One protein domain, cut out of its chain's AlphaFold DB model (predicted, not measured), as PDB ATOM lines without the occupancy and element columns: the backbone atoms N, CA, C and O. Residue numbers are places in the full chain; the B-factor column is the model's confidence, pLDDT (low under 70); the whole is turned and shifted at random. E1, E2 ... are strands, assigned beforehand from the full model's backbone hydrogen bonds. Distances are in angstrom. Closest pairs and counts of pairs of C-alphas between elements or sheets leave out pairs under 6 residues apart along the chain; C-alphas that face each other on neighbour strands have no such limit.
ATOM      1  N   LYS A 141     143.746 159.579 105.793       91.56
ATOM      2  CA  LYS A 141     143.598 159.788 107.233       91.56
ATOM      3  C   LYS A 141     144.746 160.644 107.742       91.56
ATOM      4  O   LYS A 141     145.908 160.304 107.543       91.56
ATOM      5  N   VAL A 142     144.400 161.732 108.418       91.88
ATOM      6  CA  VAL A 142     145.338 162.577 109.159       91.88
ATOM      7  C   VAL A 142     145.181 162.239 110.634       91.88
ATOM      8  O   VAL A 142     144.062 162.282 111.143       91.88
ATOM      9  N   ARG A 143     146.274 161.871 111.308       87.56
ATOM     10  CA  ARG A 143     146.239 161.487 112.731       87.56
ATOM     11  C   ARG A 143     146.662 162.613 113.670       87.56
ATOM     12  O   ARG A 143     146.131 162.700 114.770       87.56
ATOM     13  N   GLY A 144     147.555 163.496 113.229       89.19
ATOM     14  CA  GLY A 144     148.006 164.644 114.014       89.19
ATOM     15  C   GLY A 144     149.493 164.922 113.843       89.19
ATOM     16  O   GLY A 144     150.118 164.448 112.892       89.19
ATOM     17  N   SER A 145     150.047 165.715 114.758       94.25
ATOM     18  CA  SER A 145     151.476 166.020 114.797       94.25
ATOM     19  C   SER A 145     152.289 164.836 115.318       94.25
ATOM     20  O   SER A 145     151.877 164.154 116.253       94.25
ATOM     21  N   ILE A 146     153.458 164.620 114.726       93.44
ATOM     22  CA  ILE A 146     154.407 163.570 115.105       93.44
ATOM     23  C   ILE A 146     155.837 164.075 114.892       93.44
ATOM     24  O   ILE A 146     156.058 164.998 114.108       93.44
ATOM     25  N   THR A 147     156.808 163.467 115.562       93.12
ATOM     26  CA  THR A 147     158.233 163.695 115.294       93.12
ATOM     27  C   THR A 147     158.755 162.590 114.381       93.12
ATOM     28  O   THR A 147     158.536 161.409 114.647       93.12
ATOM     29  N   ASP A 148     159.422 162.959 113.289       91.75
ATOM     30  CA  ASP A 148     160.014 161.992 112.366       91.75
ATOM     31  C   ASP A 148     161.266 161.310 112.965       91.75
ATOM     32  O   ASP A 148     161.809 161.773 113.973       91.75
ATOM     33  N   PRO A 149     161.783 160.233 112.346       88.88
ATOM     34  CA  PRO A 149     162.974 159.533 112.842       88.88
ATOM     35  C   PRO A 149     164.253 160.387 112.913       88.88
ATOM     36  O   PRO A 149     165.225 159.971 113.540       88.88
ATOM     37  N   LEU A 150     164.279 161.565 112.276       89.50
ATOM     38  CA  LEU A 150     165.393 162.518 112.337       89.50
ATOM     39  C   LEU A 150     165.165 163.636 113.369       89.50
ATOM     40  O   LEU A 150     165.964 164.570 113.434       89.50
ATOM     41  N   GLY A 151     164.102 163.558 114.177       91.25
ATOM     42  CA  GLY A 151     163.799 164.525 115.235       91.25
ATOM     43  C   GLY A 151     163.050 165.775 114.763       91.25
ATOM     44  O   GLY A 151     162.957 166.748 115.512       91.25
ATOM     45  N   ARG A 152     162.523 165.789 113.536       93.94
ATOM     46  CA  ARG A 152     161.834 166.944 112.948       93.94
ATOM     47  C   ARG A 152     160.327 166.867 113.199       93.94
ATOM     48  O   ARG A 152     159.748 165.787 113.074       93.94
ATOM     49  N   PRO A 153     159.661 167.997 113.486       95.56
ATOM     50  CA  PRO A 153     158.212 168.023 113.609       95.56
ATOM     51  C   PRO A 153     157.549 167.805 112.244       95.56
ATOM     52  O   PRO A 153     157.946 168.401 111.240       95.56
ATOM     53  N   GLY A 154     156.502 166.991 112.224       95.75
ATOM     54  CA  GLY A 154     155.726 166.663 111.038       95.75
ATOM     55  C   GLY A 154     154.263 166.367 111.358       95.75
ATOM     56  O   GLY A 154     153.807 166.491 112.496       95.75
ATOM     57  N   ILE A 155     153.522 165.978 110.329       95.81
ATOM     58  CA  ILE A 155     152.122 165.544 110.395       95.81
ATOM     59  C   ILE A 155     152.026 164.117 109.852       95.81
ATOM     60  O   ILE A 155     152.501 163.838 108.749       95.81
ATOM     61  N   GLU A 156     151.398 163.227 110.622       93.50
ATOM     62  CA  GLU A 156     151.152 161.836 110.240       93.50
ATOM     63  C   GLU A 156     149.950 161.749 109.285       93.50
ATOM     64  O   GLU A 156     148.811 162.076 109.652       93.50
ATOM     65  N   VAL A 157     150.204 161.269 108.065       93.25
ATOM     66  CA  VAL A 157     149.203 161.077 107.013       93.25
ATOM     67  C   VAL A 157     149.284 159.662 106.449       93.25
ATOM     68  O   VAL A 157     150.330 159.190 106.007       93.25
ATOM     69  N   THR A 158     148.142 158.990 106.381       90.19
ATOM     70  CA  THR A 158     147.979 157.727 105.661       90.19
ATOM     71  C   THR A 158     147.129 157.989 104.420       90.19
ATOM     72  O   THR A 158     145.965 158.337 104.554       90.19
ATOM     73  N   PHE A 159     147.692 157.863 103.213       87.94
ATOM     74  CA  PHE A 159     146.974 158.166 101.959       87.94
ATOM     75  C   PHE A 159     146.154 157.004 101.403       87.94
ATOM     76  O   PHE A 159     145.122 157.196 100.756       87.94
ATOM     77  N   ARG A 160     146.654 155.786 101.593       80.00
ATOM     78  CA  ARG A 160     145.960 154.560 101.204       80.00
ATOM     79  C   ARG A 160     145.250 154.010 102.426       80.00
ATOM     80  O   ARG A 160     145.691 154.268 103.540       80.00
ATOM     81  N   GLN A 161     144.225 153.183 102.228       65.50
ATOM     82  CA  GLN A 161     143.864 152.254 103.294       65.50
ATOM     83  C   GLN A 161     145.155 151.520 103.646       65.50
ATOM     84  O   GLN A 161     145.814 151.008 102.737       65.50
ATOM     85  N   SER A 162     145.594 151.614 104.903       58.00
ATOM     86  CA  SER A 162     146.812 150.946 105.332       58.00
ATOM     87  C   SER A 162     146.609 149.473 105.027       58.00
ATOM     88  O   SER A 162     145.843 148.806 105.721       58.00
ATOM     89  N   ALA A 163     147.211 148.991 103.941       53.81
ATOM     90  CA  ALA A 163     147.393 147.571 103.778       53.81
ATOM     91  C   ALA A 163     148.218 147.191 104.999       53.81
ATOM     92  O   ALA A 163     149.286 147.763 105.225       53.81
ATOM     93  N   LEU A 164     147.619 146.385 105.866       62.00
ATOM     94  CA  LEU A 164     148.377 145.779 106.930       62.00
ATOM     95  C   LEU A 164     149.333 144.827 106.226       62.00
ATOM     96  O   LEU A 164     148.908 144.006 105.412       62.00
ATOM     97  N   PHE A 165     150.619 145.047 106.444       67.12
ATOM     98  CA  PHE A 165     151.642 144.121 105.999       67.12
ATOM     99  C   PHE A 165     152.129 143.395 107.230       67.12
ATOM    100  O   PHE A 165     152.238 143.997 108.297       67.12
ATOM    101  N   PHE A 166     152.382 142.114 107.054       66.38
ATOM    102  CA  PHE A 166     153.034 141.303 108.051       66.38
ATOM    103  C   PHE A 166     154.526 141.329 107.761       66.38
ATOM    104  O   PHE A 166     154.932 141.267 106.595       66.38
ATOM    105  N   ASP A 167     155.317 141.461 108.811       70.50
ATOM    106  CA  ASP A 167     156.736 141.141 108.768       70.50
ATOM    107  C   ASP A 167     157.023 140.095 109.836       70.50
ATOM    108  O   ASP A 167     156.352 140.048 110.872       70.50
ATOM    109  N   GLU A 168     157.995 139.238 109.554       70.75
ATOM    110  CA  GLU A 168     158.392 138.176 110.468       70.75
ATOM    111  C   GLU A 168     159.122 138.785 111.669       70.75
ATOM    112  O   GLU A 168     160.098 139.533 111.525       70.75
ATOM    113  N   PHE A 169     158.689 138.415 112.867       70.50
ATOM    114  CA  PHE A 169     159.285 138.820 114.127       70.50
ATOM    115  C   PHE A 169     159.419 137.603 115.055       70.50
ATOM    116  O   PHE A 169     158.493 136.825 115.234       70.50
ATOM    117  N   GLY A 170     160.588 137.401 115.665       67.44
ATOM    118  CA  GLY A 170     160.793 136.245 116.551       67.44
ATOM    119  C   GLY A 170     160.745 134.880 115.837       67.44
ATOM    120  O   GLY A 170     161.169 134.768 114.685       67.44
ATOM    121  N   THR A 171     160.342 133.821 116.558       61.12
ATOM    122  CA  THR A 171     160.258 132.436 116.035       61.12
ATOM    123  C   THR A 171     158.998 132.204 115.215       61.12
ATOM    124  O   THR A 171     159.079 131.528 114.195       61.12
ATOM    125  N   ASP A 172     157.865 132.749 115.655       58.91
ATOM    126  CA  ASP A 172     156.531 132.345 115.197       58.91
ATOM    127  C   ASP A 172     155.583 133.518 114.956       58.91
ATOM    128  O   ASP A 172     154.432 133.301 114.572       58.91
ATOM    129  N   ASP A 173     156.045 134.752 115.166       66.00
ATOM    130  CA  ASP A 173     155.161 135.904 115.120       66.00
ATOM    131  C   ASP A 173     155.266 136.608 113.773       66.00
ATOM    132  O   ASP A 173     156.331 137.005 113.300       66.00
ATOM    133  N   GLU A 174     154.115 136.813 113.158       77.25
ATOM    134  CA  GLU A 174     153.947 137.829 112.138       77.25
ATOM    135  C   GLU A 174     153.375 139.064 112.818       77.25
ATOM    136  O   GLU A 174     152.359 138.978 113.505       77.25
ATOM    137  N   VAL A 175     154.015 140.217 112.631       79.44
ATOM    138  CA  VAL A 175     153.538 141.463 113.232       79.44
ATOM    139  C   VAL A 175     152.822 142.287 112.185       79.44
ATOM    140  O   VAL A 175     153.403 142.695 111.175       79.44
ATOM    141  N   LEU A 176     151.566 142.609 112.468       84.81
ATOM    142  CA  LEU A 176     150.802 143.580 111.708       84.81
ATOM    143  C   LEU A 176     151.467 144.959 111.788       84.81
ATOM    144  O   LEU A 176     151.642 145.548 112.860       84.81
ATOM    145  N   MET A 177     151.758 145.534 110.623       84.81
ATOM    146  CA  MET A 177     152.328 146.870 110.490       84.81
ATOM    147  C   MET A 177     151.417 147.817 109.718       84.81
ATOM    148  O   MET A 177     150.727 147.446 108.766       84.81
ATOM    149  N   ARG A 178     151.492 149.100 110.075       85.19
ATOM    150  CA  ARG A 178     150.897 150.206 109.325       85.19
ATOM    151  C   ARG A 178     151.991 151.068 108.714       85.19
ATOM    152  O   ARG A 178     152.802 151.639 109.438       85.19
ATOM    153  N   TYR A 179     151.931 151.250 107.395       85.31
ATOM    154  CA  TYR A 179     152.718 152.278 106.717       85.31
ATOM    155  C   TYR A 179     152.107 153.660 106.912       85.31
ATOM    156  O   TYR A 179     150.902 153.849 106.721       85.31
ATOM    157  N   THR A 180     152.950 154.636 107.221       87.75
ATOM    158  CA  THR A 180     152.542 156.031 107.340       87.75
ATOM    159  C   THR A 180     153.537 156.971 106.671       87.75
ATOM    160  O   THR A 180     154.714 156.653 106.494       87.75
ATOM    161  N   THR A 181     153.036 158.119 106.227       92.38
ATOM    162  CA  THR A 181     153.821 159.185 105.615       92.38
ATOM    163  C   THR A 181     153.829 160.374 106.564       92.38
ATOM    164  O   THR A 181     152.778 160.844 106.989       92.38
ATOM    165  N   ILE A 182     155.014 160.883 106.877       94.88
ATOM    166  CA  ILE A 182     155.200 162.080 107.690       94.88
ATOM    167  C   ILE A 182     155.511 163.236 106.744       94.88
ATOM    168  O   ILE A 182     156.500 163.185 106.008       94.88
ATOM    169  N   LEU A 183     154.666 164.268 106.747       95.62
ATOM    170  CA  LEU A 183     154.863 165.470 105.932       95.62
ATOM    171  C   LEU A 183     155.334 166.649 106.785       95.62
ATOM    172  O   LEU A 183     154.963 166.773 107.950       95.62
ATOM    173  N   ASP A 184     156.089 167.553 106.171       94.19
ATOM    174  CA  ASP A 184     156.331 168.891 106.700       94.19
ATOM    175  C   ASP A 184     155.036 169.713 106.563       94.19
ATOM    176  O   ASP A 184     154.577 169.935 105.436       94.19
ATOM    177  N   PRO A 185     154.438 170.194 107.666       91.44
ATOM    178  CA  PRO A 185     153.182 170.938 107.618       91.44
ATOM    179  C   PRO A 185     153.296 172.288 106.894       91.44
ATOM    180  O   PRO A 185     152.285 172.810 106.431       91.44
ATOM    181  N   ARG A 186     154.499 172.867 106.784       90.56
ATOM    182  CA  ARG A 186     154.730 174.158 106.116       90.56
ATOM    183  C   ARG A 186     154.890 174.001 104.612       90.56
ATOM    184  O   ARG A 186     154.389 174.826 103.856       90.56
ATOM    185  N   THR A 187     155.610 172.967 104.180       89.12
ATOM    186  CA  THR A 187     156.006 172.810 102.768       89.12
ATOM    187  C   THR A 187     155.247 171.705 102.034       89.12
ATOM    188  O   THR A 187     155.249 171.672 100.803       89.12
ATOM    189  N   GLY A 188     154.597 170.788 102.758       89.44
ATOM    190  CA  GLY A 188     153.979 169.586 102.190       89.44
ATOM    191  C   GLY A 188     154.998 168.567 101.661       89.44
ATOM    192  O   GLY A 188     154.640 167.678 100.884       89.44
ATOM    193  N   THR A 189     156.272 168.711 102.032       91.19
ATOM    194  CA  THR A 189     157.353 167.790 101.653       91.19
ATOM    195  C   THR A 189     157.269 166.515 102.480       91.19
ATOM    196  O   THR A 189     156.958 166.567 103.665       91.19
ATOM    197  N   VAL A 190     157.569 165.363 101.876       92.62
ATOM    198  CA  VAL A 190     157.690 164.102 102.616       92.62
ATOM    199  C   VAL A 190     158.978 164.131 103.434       92.62
ATOM    200  O   VAL A 190     160.068 164.203 102.872       92.62
ATOM    201  N   LEU A 191     158.851 164.084 104.759       93.69
ATOM    202  CA  LEU A 191     159.979 164.004 105.688       93.69
ATOM    203  C   LEU A 191     160.427 162.557 105.877       93.69
ATOM    204  O   LEU A 191     161.627 162.272 105.843       93.69
ATOM    205  N   ALA A 192     159.462 161.651 106.044       92.12
ATOM    206  CA  ALA A 192     159.713 160.230 106.212       92.12
ATOM    207  C   ALA A 192     158.520 159.373 105.781       92.12
ATOM    208  O   ALA A 192     157.366 159.803 105.813       92.12
ATOM    209  N   THR A 193     158.805 158.129 105.425       90.12
ATOM    210  CA  THR A 193     157.844 157.032 105.391       90.12
ATOM    211  C   THR A 193     158.263 156.021 106.444       90.12
ATOM    212  O   THR A 193     159.451 155.740 106.605       90.12
ATOM    213  N   THR A 194     157.305 155.516 107.210       89.81
ATOM    214  CA  THR A 194     157.582 154.598 108.316       89.81
ATOM    215  C   THR A 194     156.634 153.409 108.288       89.81
ATOM    216  O   THR A 194     155.516 153.524 107.781       89.81
ATOM    217  N   ALA A 195     157.080 152.280 108.827       88.00
ATOM    218  CA  ALA A 195     156.255 151.133 109.179       88.00
ATOM    219  C   ALA A 195     156.233 151.015 110.705       88.00
ATOM    220  O   ALA A 195     157.282 150.993 111.351       88.00
ATOM    221  N   ILE A 196     155.034 150.995 111.280       86.69
ATOM    222  CA  ILE A 196     154.819 150.988 112.729       86.69
ATOM    223  C   ILE A 196     153.998 149.753 113.097       86.69
ATOM    224  O   ILE A 196     152.963 149.513 112.468       86.69
ATOM    225  N   ALA A 197     154.420 149.011 114.122       88.62
ATOM    226  CA  ALA A 197     153.667 147.876 114.657       88.62
ATOM    227  C   ALA A 197     152.278 148.327 115.147       88.62
ATOM    228  O   ALA A 197     152.164 149.323 115.871       88.62
ATOM    229  N   VAL A 198     151.209 147.630 114.754       87.69
ATOM    230  CA  VAL A 198     149.831 147.952 115.189       87.69
ATOM    231  C   VAL A 198     149.306 147.048 116.295       87.69
ATOM    232  O   VAL A 198     148.263 147.354 116.867       87.69
ATOM    233  N   GLU A 199     150.039 145.994 116.621       86.19
ATOM    234  CA  GLU A 199     149.756 145.078 117.720       86.19
ATOM    235  C   GLU A 199     150.999 144.889 118.588       86.19
ATOM    236  O   GLU A 199     152.039 145.495 118.325       86.19
ATOM    237  N   SER A 200     150.845 144.195 119.711       85.69
ATOM    238  CA  SER A 200     151.948 143.885 120.617       85.69
ATOM    239  C   SER A 200     152.211 142.388 120.553       85.69
ATOM    240  O   SER A 200     151.261 141.612 120.626       85.69
ATOM    241  N   THR A 201     153.480 142.004 120.472       82.38
ATOM    242  CA  THR A 201     153.943 140.629 120.699       82.38
ATOM    243  C   THR A 201     155.097 140.635 121.711       82.38
ATOM    244  O   THR A 201     155.535 141.700 122.164       82.38
ATOM    245  N   GLU A 202     155.572 139.465 122.131       80.12
ATOM    246  CA  GLU A 202     156.695 139.347 123.057       80.12
ATOM    247  C   GLU A 202     157.927 140.090 122.514       80.12
ATOM    248  O   GLU A 202     158.394 139.850 121.406       80.12
ATOM    249  N   GLY A 203     158.447 141.046 123.290       77.12
ATOM    250  CA  GLY A 203     159.593 141.864 122.881       77.12
ATOM    251  C   GLY A 203     159.280 142.994 121.890       77.12
ATOM    252  O   GLY A 203     160.201 143.718 121.513       77.12
ATOM    253  N   LEU A 204     158.013 143.205 121.507       82.69
ATOM    254  CA  LEU A 204     157.606 144.284 120.606       82.69
ATOM    255  C   LEU A 204     156.282 144.932 121.023       82.69
ATOM    256  O   LEU A 204     155.205 144.361 120.875       82.69
ATOM    257  N   ALA A 205     156.349 146.178 121.488       87.44
ATOM    258  CA  ALA A 205     155.156 146.951 121.815       87.44
ATOM    259  C   ALA A 205     154.460 147.506 120.560       87.44
ATOM    260  O   ALA A 205     155.113 147.923 119.594       87.44
ATOM    261  N   THR A 206     153.135 147.639 120.620       88.81
ATOM    262  CA  THR A 206     152.372 148.433 119.644       88.81
ATOM    263  C   THR A 206     152.919 149.854 119.558       88.81
ATOM    264  O   THR A 206     153.224 150.480 120.571       88.81
ATOM    265  N   GLY A 207     153.014 150.393 118.345       86.00
ATOM    266  CA  GLY A 207     153.573 151.723 118.106       86.00
ATOM    267  C   GLY A 207     155.087 151.733 117.894       86.00
ATOM    268  O   GLY A 207     155.629 152.786 117.559       86.00
ATOM    269  N   THR A 208     155.767 150.590 118.029       86.94
ATOM    270  CA  THR A 208     157.201 150.486 117.731       86.94
ATOM    271  C   THR A 208     157.476 150.760 116.254       86.94
ATOM    272  O   THR A 208     156.790 150.245 115.368       86.94
ATOM    273  N   LEU A 209     158.494 151.583 115.991       86.62
ATOM    274  CA  LEU A 209     159.002 151.854 114.652       86.62
ATOM    275  C   LEU A 209     159.795 150.642 114.147       86.62
ATOM    276  O   LEU A 209     160.877 150.364 114.655       86.62
ATOM    277  N   MET A 210     159.260 149.957 113.142       83.56
ATOM    278  CA  MET A 210     159.860 148.754 112.556       83.56
ATOM    279  C   MET A 210     160.833 149.115 111.435       83.56
ATOM    280  O   MET A 210     161.980 148.675 111.404       83.56
ATOM    281  N   GLU A 211     160.381 149.979 110.529       83.50
ATOM    282  CA  GLU A 211     161.135 150.421 109.361       83.50
ATOM    283  C   GLU A 211     160.916 151.917 109.160       83.50
ATOM    284  O   GLU A 211     159.829 152.449 109.411       83.50
ATOM    285  N   TYR A 212     161.934 152.609 108.657       87.75
ATOM    286  CA  TYR A 212     161.731 153.931 108.098       87.75
ATOM    287  C   TYR A 212     162.667 154.236 106.936       87.75
ATOM    288  O   TYR A 212     163.816 153.796 106.885       87.75
ATOM    289  N   GLN A 213     162.185 155.108 106.061       86.19
ATOM    290  CA  GLN A 213     162.997 155.889 105.147       86.19
ATOM    291  C   GLN A 213     162.751 157.364 105.452       86.19
ATOM    292  O   GLN A 213     161.618 157.831 105.416       86.19
ATOM    293  N   ALA A 214     163.813 158.107 105.756       89.31
ATOM    294  CA  ALA A 214     163.733 159.537 106.024       89.31
ATOM    295  C   ALA A 214     164.635 160.314 105.063       89.31
ATOM    296  O   ALA A 214     165.760 159.903 104.772       89.31
ATOM    297  N   TRP A 215     164.139 161.450 104.583       86.88
ATOM    298  CA  TRP A 215     164.877 162.336 103.690       86.88
ATOM    299  C   TRP A 215     165.586 163.407 104.509       86.88
ATOM    300  O   TRP A 215     164.929 164.225 105.152       86.88
ATOM    301  N   ALA A 216     166.919 163.408 104.487       83.00
ATOM    302  CA  ALA A 216     167.717 164.489 105.062       83.00
ATOM    303  C   ALA A 216     167.405 165.836 104.369       83.00
ATOM    304  O   ALA A 216     166.929 165.825 103.233       83.00
ATOM    305  N   PRO A 217     167.657 166.993 105.003       75.62
ATOM    306  CA  PRO A 217     167.428 168.303 104.380       75.62
ATOM    307  C   PRO A 217     168.130 168.481 103.026       75.62
ATOM    308  O   PRO A 217     167.603 169.139 102.133       75.62
ATOM    309  N   GLU A 218     169.296 167.862 102.857       76.19
ATOM    310  CA  GLU A 218     170.092 167.889 101.628       76.19
ATOM    311  C   GLU A 218     169.617 166.848 100.598       76.19
ATOM    312  O   GLU A 218     170.081 166.831  99.456       76.19
TER     313      GLU A 218
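AT A GLANCE: This is residues 141 to 218 of the 237 residues of an uncharacterized protein of Nonomuraea zeae (UniProt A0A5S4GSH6). A single, strongly twisted sheet is built along one long strand, E4, which makes the long axis; E5 and then E6 line one side of it, while its other side is shared by the short strand E3 near its first end and by the hairpin of E1 and E2, which crosses it near its last end. No named helix covers the sheet, and the link between E5 and E6 swings out toward the E3 end of the sheet and folds back. The printed part has 78 residues with six named strands, E1 to E6, numbered as they follow each other along the chain, and no named helix; the sheet is branched, with the antiparallel neighbour pairs E1 and E2, E2 and E4, E3 and E4, E4 and E5, and E5 and E6, and the class is all strand. By its radius of gyration of the C-alphas, 13.2 A, the whole is compact, yet its outline is elongated, with spans of 42 by 25 by 17 A.

IN THESE COORDINATES: E1 is residues 141 to 147, 17.2 A from first to last C-alpha, and begins at C-alpha 141 at (143.598, 159.788, 107.233). A tight link of 5 residues leads to E2, residues 153 to 158, 16.5 A long. After a short link of 6 residues comes E3, residues 165 to 169, 12.4 A. A tight link of 3 residues leads to E4, residues 173 to 183, the longest strand with 11 residues and 31.0 A, from C-alpha 173 at (155.161, 135.904, 115.120) to C-alpha 183 at (154.863, 165.470, 105.932). A short link of 6 residues follows, then E5, residues 190 to 197, 20.6 A. E6, residues 209 to 214, is 12.5 A long and ends at C-alpha 214 at (163.733, 159.537, 106.024).

HOW THE PARTS SIT: E1 and E2 form a hairpin, antiparallel at 154 degrees between their directions, with N 141 and O 158 at 2.8 A and N 146 and O 154 at 2.9 A, within hydrogen-bond range. E1 lies on one side of E2 and E4 on the other side. E2 and E4 are antiparallel at 119 degrees, with N 157 and O 181 at 2.8 A. E2 and E3 are apart, though they follow each other in the chain. E3 and E4 form a hairpin at 126 degrees, with N 169 and O 173 at 2.8 A. The pairing of E4 is staggered: residues 173 to 177 pair with E3, residues 177 to 183 with E5, and residues 181 to 183 with E2. E2 and E3 lie on one side of E4, and E5 lies on the other side. E4 and E5 form a hairpin at 160 degrees, with N 178 and O 196 at 2.8 A and N 194 and O 180 at 2.9 A. E5 and E6 form a hairpin at 168 degrees, with N 193 and O 213 at 2.8 A. E3, E4, E5 and E6 make a meander, each strand the antiparallel neighbour of the one before. The edge strands are E1, E3 and E6; E1 and E6 are apart, as are E3 and E6.

THE WHOLE: The two C-alphas farthest apart are those of Thr 171 and Arg 186, 43.2 A. The first and last printed C-alphas, of Lys 141 and Glu 218, are 28.3 A apart. The sheet's C-alphas lie up to 6.9 A off the best plane through them. The link from E5 to E6, with 11 residues, is long. The printed part runs from 141 to 218 without a cut. Its mean pLDDT is 84.2; the model's confidence is under 70 at residues 161 to 166 and 170 to 173, and the mean over E3 is 69.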